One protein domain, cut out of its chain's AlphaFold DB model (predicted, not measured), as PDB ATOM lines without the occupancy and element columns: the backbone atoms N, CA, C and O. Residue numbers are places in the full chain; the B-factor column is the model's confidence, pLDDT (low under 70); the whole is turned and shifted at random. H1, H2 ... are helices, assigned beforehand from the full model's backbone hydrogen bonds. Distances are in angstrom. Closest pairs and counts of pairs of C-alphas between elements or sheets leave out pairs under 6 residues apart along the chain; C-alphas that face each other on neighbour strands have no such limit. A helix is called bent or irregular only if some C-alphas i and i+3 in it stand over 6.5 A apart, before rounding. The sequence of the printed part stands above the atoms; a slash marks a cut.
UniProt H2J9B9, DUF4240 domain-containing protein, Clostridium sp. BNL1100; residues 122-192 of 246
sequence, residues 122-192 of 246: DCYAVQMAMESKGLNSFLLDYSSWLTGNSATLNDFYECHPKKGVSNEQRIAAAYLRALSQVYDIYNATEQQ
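This is residues 122 to 192 of the 246 residues of the protein "DUF4240 domain-containing protein" of Clostridium sp. BNL1100 (UniProt H2J9B9). A loose arch of helices spans one long helix, H3: H1 packs with its first residues on the last part of H3, H2b, the second arm of the bent helix H2, packs on the first part of H3, and H2a, the first arm, bridges between H1 and H2b and only just touches H3. H4 extends the length at one end and touches no helix. The printed part has 71 residues with four named helices, H1, H2, H3 and H4 in chain order, and no named strand; the class is all helix. The whole is loose, with a radius of gyration of the C-alphas of 13.9 A, and elongated, spanning 42 by 25 by 18 A.

H1, residues 122 to 133, touches H3, residues 167 to 182, with residues 122 to 126 alone; the closest C-alphas, those of Ala 125 and Ser 180, are 5.0 A apart. They run the same way at a steep tilt of 65 degrees. H2, residues 135 to 159, was assigned by its hydrogen bonds as one helix but is bent: C-alphas 148 and 151 are 7.8 A apart, and its arms H2a, residues 135 to 148, and H2b, residues 151 to 159, stand at a steep tilt of 63 degrees. H1 and H2a are close but not clearly touching, with the closest C-alphas, those of Met 130 and Phe 138, 6.1 A apart. H2a and H3 only just touch, with 3 pairs of C-alphas within 8 A; the closest, those of Tyr 142 and Tyr 175, are 7.4 A apart, and the tilt is a steep 64 degrees, opposite ways. H2b touches residues 167 to 171 of H3 alone, the closest C-alphas being those of Tyr 157 and Asn 167, 6.2 A apart, at a steep tilt of 56 degrees, opposite ways. The helix packing is mostly crossed, with no touching pair at a shallow tilt. H4, residues 185 to 191, meets H3 only through their link and is close to H1 but not clearly touching, with the C-alphas of Tyr 124 and Ile 185, their closest, 6.4 A apart. H4 is apart from H2a and H2b, and H1 is apart from H2b. Every O i to N i+4 pair is within hydrogen-bond range in H1, H2a and H2b, against 11 of 12 in H3 and 2 of 3 in H4.

H1 begins at C-alpha 122, (22.558, -27.589, -41.960), and measures 16.5 A. H2a measures 20.2 A, and H2b measures 12.6 A. H3 measures 23.1 A from C-alpha 167, (30.356, -38.430, -54.949), to C-alpha 182. H4 measures 10.0 A and ends at C-alpha 191, (15.882, -23.301, -25.472).

The two C-alphas farthest apart, those of Cys 159 and Gln 192, are 42.2 A apart. The printed part has no cut. The links H1 to H2 and H3 to H4 are tight, and H2 to H3, with 7 residues between, is short. The mean pLDDT of the printed part is 94.6, and no printed residue is under 70.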
ATOM      1  N   ASP A 122      21.129 -27.440 -41.682       93.38
ATOM      2  CA  ASP A 122      22.558 -27.589 -41.960       93.38
ATOM      3  C   ASP A 122      23.304 -26.260 -41.736       93.38
ATOM      4  O   ASP A 122      24.424 -26.251 -41.217       93.38
ATOM      5  N   CYS A 123      22.667 -25.122 -42.043       97.44
ATOM      6  CA  CYS A 123      23.233 -23.791 -41.804       97.44
ATOM      7  C   CYS A 123      23.490 -23.537 -40.313       97.44
ATOM      8  O   CYS A 123      24.563 -23.057 -39.938       97.44
ATOM      9  N   TYR A 124      22.521 -23.883 -39.461       98.12
ATOM     10  CA  TYR A 124      22.642 -23.781 -38.012       98.12
ATOM     11  C   TYR A 124      23.780 -24.653 -37.493       98.12
ATOM     12  O   TYR A 124      24.623 -24.166 -36.740       98.12
ATOM     13  N   ALA A 125      23.846 -25.913 -37.927       97.25
ATOM     14  CA  ALA A 125      24.868 -26.846 -37.473       97.25
ATOM     15  C   ALA A 125      26.286 -26.358 -37.806       97.25
ATOM     16  O   ALA A 125      27.180 -26.400 -36.955       97.25
ATOM     17  N   VAL A 126      26.483 -25.834 -39.022       96.69
ATOM     18  CA  VAL A 126      27.754 -25.225 -39.442       96.69
ATOM     19  C   VAL A 126      28.091 -24.014 -38.579       96.69
ATOM     20  O   VAL A 126      29.196 -23.954 -38.034       96.69
ATOM     21  N   GLN A 127      27.155 -23.074 -38.406       97.69
ATOM     22  CA  GLN A 127      27.427 -21.866 -37.627       97.69
ATOM     23  C   GLN A 127      27.683 -22.163 -36.155       97.69
ATOM     24  O   GLN A 127      28.661 -21.673 -35.597       97.69
ATOM     25  N   MET A 128      26.897 -23.042 -35.532       97.38
ATOM     26  CA  MET A 128      27.144 -23.460 -34.153       97.38
ATOM     27  C   MET A 128      28.502 -24.126 -33.980       97.38
ATOM     28  O   MET A 128      29.194 -23.864 -32.994       97.38
ATOM     29  N   ALA A 129      28.910 -24.987 -34.911       96.81
ATOM     30  CA  ALA A 129      30.222 -25.619 -34.850       96.81
ATOM     31  C   ALA A 129      31.347 -24.578 -34.957       96.81
ATOM     32  O   ALA A 129      32.299 -24.605 -34.168       96.81
ATOM     33  N   MET A 130      31.216 -23.631 -35.890       96.38
ATOM     34  CA  MET A 130      32.180 -22.548 -36.086       96.38
ATOM     35  C   MET A 130      32.252 -21.601 -34.884       96.38
ATOM     36  O   MET A 130      33.354 -21.256 -34.459       96.38
ATOM     37  N   GLU A 131      31.117 -21.217 -34.304       97.06
ATOM     38  CA  GLU A 131      31.042 -20.328 -33.140       97.06
ATOM     39  C   GLU A 131      31.540 -21.003 -31.856       97.06
ATOM     40  O   GLU A 131      32.246 -20.380 -31.064       97.06
ATOM     41  N   SER A 132      31.216 -22.286 -31.652       96.38
ATOM     42  CA  SER A 132      31.568 -23.008 -30.418       96.38
ATOM     43  C   SER A 132      33.030 -23.449 -30.351       96.38
ATOM     44  O   SER A 132      33.618 -23.455 -29.269       96.38
ATOM     45  N   LYS A 133      33.630 -23.834 -31.485       95.62
ATOM     46  CA  LYS A 133      34.980 -24.430 -31.526       95.62
ATOM     47  C   LYS A 133      36.002 -23.607 -32.316       95.62
ATOM     48  O   LYS A 133      37.205 -23.854 -32.210       95.62
ATOM     49  N   GLY A 134      35.549 -22.644 -33.117       96.31
ATOM     50  CA  GLY A 134      36.384 -21.889 -34.047       96.31
ATOM     51  C   GLY A 134      36.700 -22.648 -35.342       96.31
ATOM     52  O   GLY A 134      36.757 -23.879 -35.386       96.31
ATOM     53  N   LEU A 135      36.974 -21.888 -36.411       94.38
ATOM     54  CA  LEU A 135      37.192 -22.412 -37.767       94.38
ATOM     55  C   LEU A 135      38.272 -23.504 -37.839       94.38
ATOM     56  O   LEU A 135      38.090 -24.503 -38.526       94.38
ATOM     57  N   ASN A 136      39.388 -23.342 -37.121       96.94
ATOM     58  CA  ASN A 136      40.479 -24.318 -37.167       96.94
ATOM     59  C   ASN A 136      40.052 -25.689 -36.618       96.94
ATOM     60  O   ASN A 136      40.321 -26.711 -37.240       96.94
ATOM     61  N   SER A 137      39.360 -25.712 -35.474       96.50
ATOM     62  CA  SER A 137      38.874 -26.968 -34.896       96.50
ATOM     63  C   SER A 137      37.796 -27.596 -35.775       96.50
ATOM     64  O   SER A 137      37.816 -28.804 -35.975       96.50
ATOM     65  N   PHE A 138      36.901 -26.784 -36.343       95.25
ATOM     66  CA  PHE A 138      35.885 -27.259 -37.280       95.25
ATOM     67  C   PHE A 138      36.500 -27.961 -38.504       95.25
ATOM     68  O   PHE A 138      36.092 -29.066 -38.859       95.25
ATOM     69  N   LEU A 139      37.531 -27.369 -39.118       95.56
ATOM     70  CA  LEU A 139      38.213 -27.968 -40.270       95.56
ATOM     71  C   LEU A 139      38.963 -29.261 -39.910       95.56
ATOM     72  O   LEU A 139      38.995 -30.193 -40.716       95.56
ATOM     73  N   LEU A 140      39.545 -29.340 -38.709       96.81
ATOM     74  CA  LEU A 140      40.181 -30.566 -38.217       96.81
ATOM     75  C   LEU A 140      39.152 -31.680 -37.971       96.81
ATOM     76  O   LEU A 140      39.395 -32.816 -38.386       96.81
ATOM     77  N   ASP A 141      38.000 -31.355 -37.378       95.19
ATOM     78  CA  ASP A 141      36.888 -32.294 -37.178       95.19
ATOM     79  C   ASP A 141      36.397 -32.841 -38.528       95.19
ATOM     80  O   ASP A 141      36.263 -34.056 -38.698       95.19
ATOM     81  N   TYR A 142      36.201 -31.965 -39.523       94.88
ATOM     82  CA  TYR A 142      35.828 -32.366 -40.881       94.88
ATOM     83  C   TYR A 142      36.874 -33.280 -41.528       94.88
ATOM     84  O   TYR A 142      36.537 -34.344 -42.047       94.88
ATOM     85  N   SER A 143      38.157 -32.911 -41.459       96.38
ATOM     86  CA  SER A 143      39.250 -33.714 -42.021       96.38
ATOM     87  C   SER A 143      39.348 -35.097 -41.369       96.38
ATOM     88  O   SER A 143      39.591 -36.096 -42.054       96.38
ATOM     89  N   SER A 144      39.170 -35.167 -40.047       96.88
ATOM     90  CA  SER A 144      39.168 -36.429 -39.307       96.88
ATOM     91  C   SER A 144      37.976 -37.297 -39.710       96.88
ATOM     92  O   SER A 144      38.156 -38.474 -40.030       96.88
ATOM     93  N   TRP A 145      36.782 -36.704 -39.799       97.00
ATOM     94  CA  TRP A 145      35.576 -37.396 -40.245       97.00
ATOM     95  C   TRP A 145      35.721 -37.935 -41.673       97.00
ATOM     96  O   TRP A 145      35.427 -39.105 -41.916       97.00
ATOM     97  N   LEU A 146      36.247 -37.135 -42.607       95.75
ATOM     98  CA  LEU A 146      36.501 -37.577 -43.981       95.75
ATOM     99  C   LEU A 146      37.442 -38.780 -44.031       95.75
ATOM    100  O   LEU A 146      37.179 -39.730 -44.768       95.75
ATOM    101  N   THR A 147      38.512 -38.769 -43.234       96.19
ATOM    102  CA  THR A 147      39.481 -39.877 -43.193       96.19
ATOM    103  C   THR A 147      38.824 -41.181 -42.734       96.19
ATOM    104  O   THR A 147      39.156 -42.246 -43.246       96.19
ATOM    105  N   GLY A 148      37.865 -41.100 -41.807       96.50
ATOM    106  CA  GLY A 148      37.143 -42.265 -41.296       96.50
ATOM    107  C   GLY A 148      36.005 -42.776 -42.187       96.50
ATOM    108  O   GLY A 148      35.651 -43.944 -42.075       96.50
ATOM    109  N   ASN A 149      35.422 -41.933 -43.050       96.44
ATOM    110  CA  ASN A 149      34.147 -42.247 -43.717       96.44
ATOM    111  C   ASN A 149      34.191 -42.212 -45.253       96.44
ATOM    112  O   ASN A 149      33.374 -42.866 -45.901       96.44
ATOM    113  N   SER A 150      35.111 -41.451 -45.858       92.62
ATOM    114  CA  SER A 150      35.052 -41.128 -47.293       92.62
ATOM    115  C   SER A 150      35.182 -42.346 -48.208       92.62
ATOM    116  O   SER A 150      34.436 -42.425 -49.177       92.62
ATOM    117  N   ALA A 151      36.054 -43.310 -47.892       94.62
ATOM    118  CA  ALA A 151      36.220 -44.523 -48.697       94.62
ATOM    119  C   ALA A 151      34.930 -45.356 -48.739       94.62
ATOM    120  O   ALA A 151      34.396 -45.623 -49.809       94.62
ATOM    121  N   THR A 152      34.367 -45.675 -47.570       96.19
ATOM    122  CA  THR A 152      33.122 -46.452 -47.466       96.19
ATOM    123  C   THR A 152      31.943 -45.750 -48.138       96.19
ATOM    124  O   THR A 152      31.147 -46.392 -48.821       96.19
ATOM    125  N   LEU A 153      31.823 -44.430 -47.966       96.06
ATOM    126  CA  LEU A 153      30.774 -43.656 -48.627       96.06
ATOM    127  C   LEU A 153      30.973 -43.603 -50.141       96.06
ATOM    128  O   LEU A 153      29.993 -43.704 -50.876       96.06
ATOM    129  N   ASN A 154      32.214 -43.467 -50.612       95.56
ATOM    130  CA  ASN A 154      32.508 -43.466 -52.038       95.56
ATOM    131  C   ASN A 154      32.149 -44.813 -52.677       95.56
ATOM    132  O   ASN A 154      31.411 -44.815 -53.656       95.56
ATOM    133  N   ASP A 155      32.555 -45.935 -52.074       96.75
ATOM    134  CA  ASP A 155      32.198 -47.283 -52.541       96.75
ATOM    135  C   ASP A 155      30.672 -47.458 -52.623       96.75
ATOM    136  O   ASP A 155      30.125 -47.967 -53.606       96.75
ATOM    137  N   PHE A 156      29.946 -46.983 -51.602       96.56
ATOM    138  CA  PHE A 156      28.485 -47.005 -51.608       96.56
ATOM    139  C   PHE A 156      27.901 -46.138 -52.734       96.56
ATOM    140  O   PHE A 156      26.963 -46.560 -53.411       96.56
ATOM    141  N   TYR A 157      28.432 -44.937 -52.962       96.44
ATOM    142  CA  TYR A 157      27.920 -44.007 -53.970       96.44
ATOM    143  C   TYR A 157      28.278 -44.386 -55.409       96.44
ATOM    144  O   TYR A 157      27.471 -44.113 -56.299       96.44
ATOM    145  N   GLU A 158      29.403 -45.064 -55.641       95.19
ATOM    146  CA  GLU A 158      29.741 -45.682 -56.931       95.19
ATOM    147  C   GLU A 158      28.727 -46.763 -57.322       95.19
ATOM    148  O   GLU A 158      28.288 -46.813 -58.471       95.19
ATOM    149  N   CYS A 159      28.277 -47.565 -56.353       96.31
ATOM    150  CA  CYS A 159      27.212 -48.549 -56.559       96.31
ATOM    151  C   CYS A 159      25.820 -47.917 -56.756       96.31
ATOM    152  O   CYS A 159      24.912 -48.581 -57.251       96.31
ATOM    153  N   HIS A 160      25.639 -46.646 -56.380       94.12
ATOM    154  CA  HIS A 160      24.351 -45.944 -56.415       94.12
ATOM    155  C   HIS A 160      24.500 -44.546 -57.033       94.12
ATOM    156  O   HIS A 160      24.348 -43.543 -56.319       94.12
ATOM    157  N   PRO A 161      24.823 -44.442 -58.335       93.00
ATOM    158  CA  PRO A 161      25.090 -43.163 -58.980       93.00
ATOM    159  C   PRO A 161      23.849 -42.264 -58.982       93.00
ATOM    160  O   PRO A 161      22.730 -42.718 -59.219       93.00
ATOM    161  N   LYS A 162      24.052 -40.960 -58.758       92.25
ATOM    162  CA  LYS A 162      22.995 -39.942 -58.839       92.25
ATOM    163  C   LYS A 162      23.324 -38.958 -59.957       92.25
ATOM    164  O   LYS A 162      24.382 -38.336 -59.960       92.25
ATOM    165  N   LYS A 163      22.420 -38.818 -60.929       91.94
ATOM    166  CA  LYS A 163      22.618 -37.920 -62.076       91.94
ATOM    167  C   LYS A 163      22.795 -36.476 -61.593       91.94
ATOM    168  O   LYS A 163      21.982 -35.984 -60.818       91.94
ATOM    169  N   GLY A 164      23.842 -35.806 -62.075       87.94
ATOM    170  CA  GLY A 164      24.090 -34.385 -61.805       87.94
ATOM    171  C   GLY A 164      24.675 -34.060 -60.425       87.94
ATOM    172  O   GLY A 164      24.797 -32.880 -60.113       87.94
ATOM    173  N   VAL A 165      25.048 -35.060 -59.616       89.69
ATOM    174  CA  VAL A 165      25.663 -34.851 -58.294       89.69
ATOM    175  C   VAL A 165      26.884 -35.757 -58.145       89.69
ATOM    176  O   VAL A 165      26.771 -36.972 -58.303       89.69
ATOM    177  N   SER A 166      28.046 -35.183 -57.836       93.75
ATOM    178  CA  SER A 166      29.288 -35.942 -57.657       93.75
ATOM    179  C   SER A 166      29.326 -36.686 -56.317       93.75
ATOM    180  O   SER A 166      28.621 -36.329 -55.365       93.75
ATOM    181  N   ASN A 167      30.170 -37.715 -56.212       94.06
ATOM    182  CA  ASN A 167      30.356 -38.430 -54.949       94.06
ATOM    183  C   ASN A 167      30.918 -37.505 -53.866       94.06
ATOM    184  O   ASN A 167      30.467 -37.567 -52.726       94.06
ATOM    185  N   GLU A 168      31.809 -36.577 -54.219       92.56
ATOM    186  CA  GLU A 168      32.364 -35.583 -53.295       92.56
ATOM    187  C   GLU A 168      31.268 -34.680 -52.720       92.56
ATOM    188  O   GLU A 168      31.235 -34.447 -51.512       92.56
ATOM    189  N   GLN A 169      30.327 -34.219 -53.554       91.62
ATOM    190  CA  GLN A 169      29.178 -33.431 -53.089       91.62
ATOM    191  C   GLN A 169      28.301 -34.234 -52.124       91.62
ATOM    192  O   GLN A 169      27.842 -33.709 -51.109       91.62
ATOM    193  N   ARG A 170      28.086 -35.523 -52.408       94.38
ATOM    194  CA  ARG A 170      27.292 -36.409 -51.544       94.38
ATOM    195  C   ARG A 170      27.996 -36.698 -50.220       94.38
ATOM    196  O   ARG A 170      27.327 -36.721 -49.192       94.38
ATOM    197  N   ILE A 171      29.319 -36.862 -50.230       95.31
ATOM    198  CA  ILE A 171      30.141 -37.039 -49.024       95.31
ATOM    199  C   ILE A 171      30.120 -35.768 -48.170       95.31
ATOM    200  O   ILE A 171      29.906 -35.856 -46.963       95.31
ATOM    201  N   ALA A 172      30.269 -34.587 -48.778       92.00
ATOM    202  CA  ALA A 172      30.147 -33.316 -48.064       92.00
ATOM    203  C   ALA A 172      28.759 -33.169 -47.414       92.00
ATOM    204  O   ALA A 172      28.661 -32.858 -46.230       92.00
ATOM    205  N   ALA A 173      27.685 -33.494 -48.143       91.50
ATOM    206  CA  ALA A 173      26.331 -33.505 -47.587       91.50
ATOM    207  C   ALA A 173      26.148 -34.556 -46.474       91.50
ATOM    208  O   ALA A 173      25.374 -34.352 -45.547       91.50
ATOM    209  N   ALA A 174      26.836 -35.700 -46.539       94.81
ATOM    210  CA  ALA A 174      26.817 -36.695 -45.466       94.81
ATOM    211  C   ALA A 174      27.508 -36.181 -44.193       94.81
ATOM    212  O   ALA A 174      27.016 -36.441 -43.096       94.81
ATOM    213  N   TYR A 175      28.590 -35.406 -44.325       95.50
ATOM    214  CA  TYR A 175      29.201 -34.731 -43.181       95.50
ATOM    215  C   TYR A 175      28.261 -33.698 -42.557       95.50
ATOM    216  O   TYR A 175      28.110 -33.694 -41.340       95.50
ATOM    217  N   LEU A 176      27.597 -32.864 -43.366       93.19
ATOM    218  CA  LEU A 176      26.633 -31.880 -42.856       93.19
ATOM    219  C   LEU A 176      25.491 -32.555 -42.087       93.19
ATOM    220  O   LEU A 176      25.206 -32.152 -40.963       93.19
ATOM    221  N   ARG A 177      24.950 -33.666 -42.610       92.56
ATOM    222  CA  ARG A 177      23.977 -34.498 -41.880       92.56
ATOM    223  C   ARG A 177      24.535 -35.055 -40.574       92.56
ATOM    224  O   ARG A 177      23.815 -35.126 -39.591       92.56
ATOM    225  N   ALA A 178      25.794 -35.485 -40.537       94.31
ATOM    226  CA  ALA A 178      26.407 -35.958 -39.294       94.31
ATOM    227  C   ALA A 178      26.589 -34.812 -38.284       94.31
ATOM    228  O   ALA A 178      26.364 -34.994 -37.090       94.31
ATOM    229  N   LEU A 179      26.965 -33.627 -38.765       95.00
ATOM    230  CA  LEU A 179      27.138 -32.430 -37.952       95.00
ATOM    231  C   LEU A 179      25.811 -31.964 -37.350       95.00
ATOM    232  O   LEU A 179      25.771 -31.601 -36.177       95.00
ATOM    233  N   SER A 180      24.726 -32.021 -38.116       93.38
ATOM    234  CA  SER A 180      23.399 -31.617 -37.660       93.38
ATOM    235  C   SER A 180      22.792 -32.566 -36.621       93.38
ATOM    236  O   SER A 180      21.953 -32.147 -35.839       93.38
ATOM    237  N   GLN A 181      23.245 -33.824 -36.549       92.75
ATOM    238  CA  GLN A 181      22.898 -34.718 -35.431       92.75
ATOM    239  C   GLN A 181      23.578 -34.299 -34.118       92.75
ATOM    240  O   GLN A 181      23.098 -34.624 -33.036       92.75
ATOM    241  N   VAL A 182      24.717 -33.603 -34.197       94.62
ATOM    242  CA  VAL A 182      25.429 -33.067 -33.023       94.62
ATOM    243  C   VAL A 182      24.865 -31.703 -32.633       94.62
ATOM    244  O   VAL A 182      24.643 -31.434 -31.455       94.62
ATOM    245  N   TYR A 183      24.647 -30.845 -33.626       96.06
ATOM    246  CA  TYR A 183      24.104 -29.501 -33.473       96.06
ATOM    247  C   TYR A 183      22.697 -29.450 -34.062       96.06
ATOM    248  O   TYR A 183      22.477 -28.916 -35.148       96.06
ATOM    249  N   ASP A 184      21.757 -30.027 -33.326       95.38
ATOM    250  CA  ASP A 184      20.359 -30.121 -33.729       95.38
ATOM    251  C   ASP A 184      19.619 -28.800 -33.461       95.38
ATOM    252  O   ASP A 184      19.550 -28.324 -32.321       95.38
ATOM    253  N   ILE A 185      19.073 -28.202 -34.522       96.00
ATOM    254  CA  ILE A 185      18.316 -26.951 -34.434       96.00
ATOM    255  C   ILE A 185      17.009 -27.127 -33.654       96.00
ATOM    256  O   ILE A 185      16.613 -26.210 -32.942       96.00
ATOM    257  N   TYR A 186      16.361 -28.292 -33.717       93.56
ATOM    258  CA  TYR A 186      15.081 -28.519 -33.046       93.56
ATOM    259  C   TYR A 186      15.256 -28.463 -31.525       93.56
ATOM    260  O   TYR A 186      14.552 -27.709 -30.855       93.56
ATOM    261  N   ASN A 187      16.299 -29.109 -30.994       93.44
ATOM    262  CA  ASN A 187      16.671 -28.986 -29.579       93.44
ATOM    263  C   ASN A 187      17.021 -27.539 -29.186       93.44
ATOM    264  O   ASN A 187      16.769 -27.110 -28.060       93.44
ATOM    265  N   ALA A 188      17.612 -26.769 -30.103       93.06
ATOM    266  CA  ALA A 188      17.970 -25.376 -29.852       93.06
ATOM    267  C   ALA A 188      16.743 -24.456 -29.788       93.06
ATOM    268  O   ALA A 188      16.699 -23.540 -28.964       93.06
ATOM    269  N   THR A 189      15.726 -24.720 -30.612       91.31
ATOM    270  CA  THR A 189      14.475 -23.944 -30.628       91.31
ATOM    271  C   THR A 189      13.679 -24.085 -29.329       91.31
ATOM    272  O   THR A 189      13.025 -23.132 -28.915       91.31
ATOM    273  N   GLU A 190      13.800 -25.216 -28.625       88.31
ATOM    274  CA  GLU A 190      13.208 -25.399 -27.291       88.31
ATOM    275  C   GLU A 190      13.841 -24.479 -26.234       88.31
ATOM    276  O   GLU A 190      13.183 -24.068 -25.279       88.31
ATOM    277  N   GLN A 191      15.121 -24.143 -26.403       87.69
ATOM    278  CA  GLN A 191      15.882 -23.301 -25.472       87.69
ATOM    279  C   GLN A 191      15.817 -21.813 -25.837       87.69
ATOM    280  O   GLN A 191      16.030 -20.950 -24.985       87.69
ATOM    281  N   GLN A 192      15.530 -21.513 -27.103       87.50
ATOM    282  CA  GLN A 192      15.385 -20.168 -27.639       87.50
ATOM    283  C   GLN A 192      14.097 -20.082 -28.454       87.50
ATOM    284  O   GLN A 192      14.103 -20.188 -29.682       87.50
TER     285      GLN A 192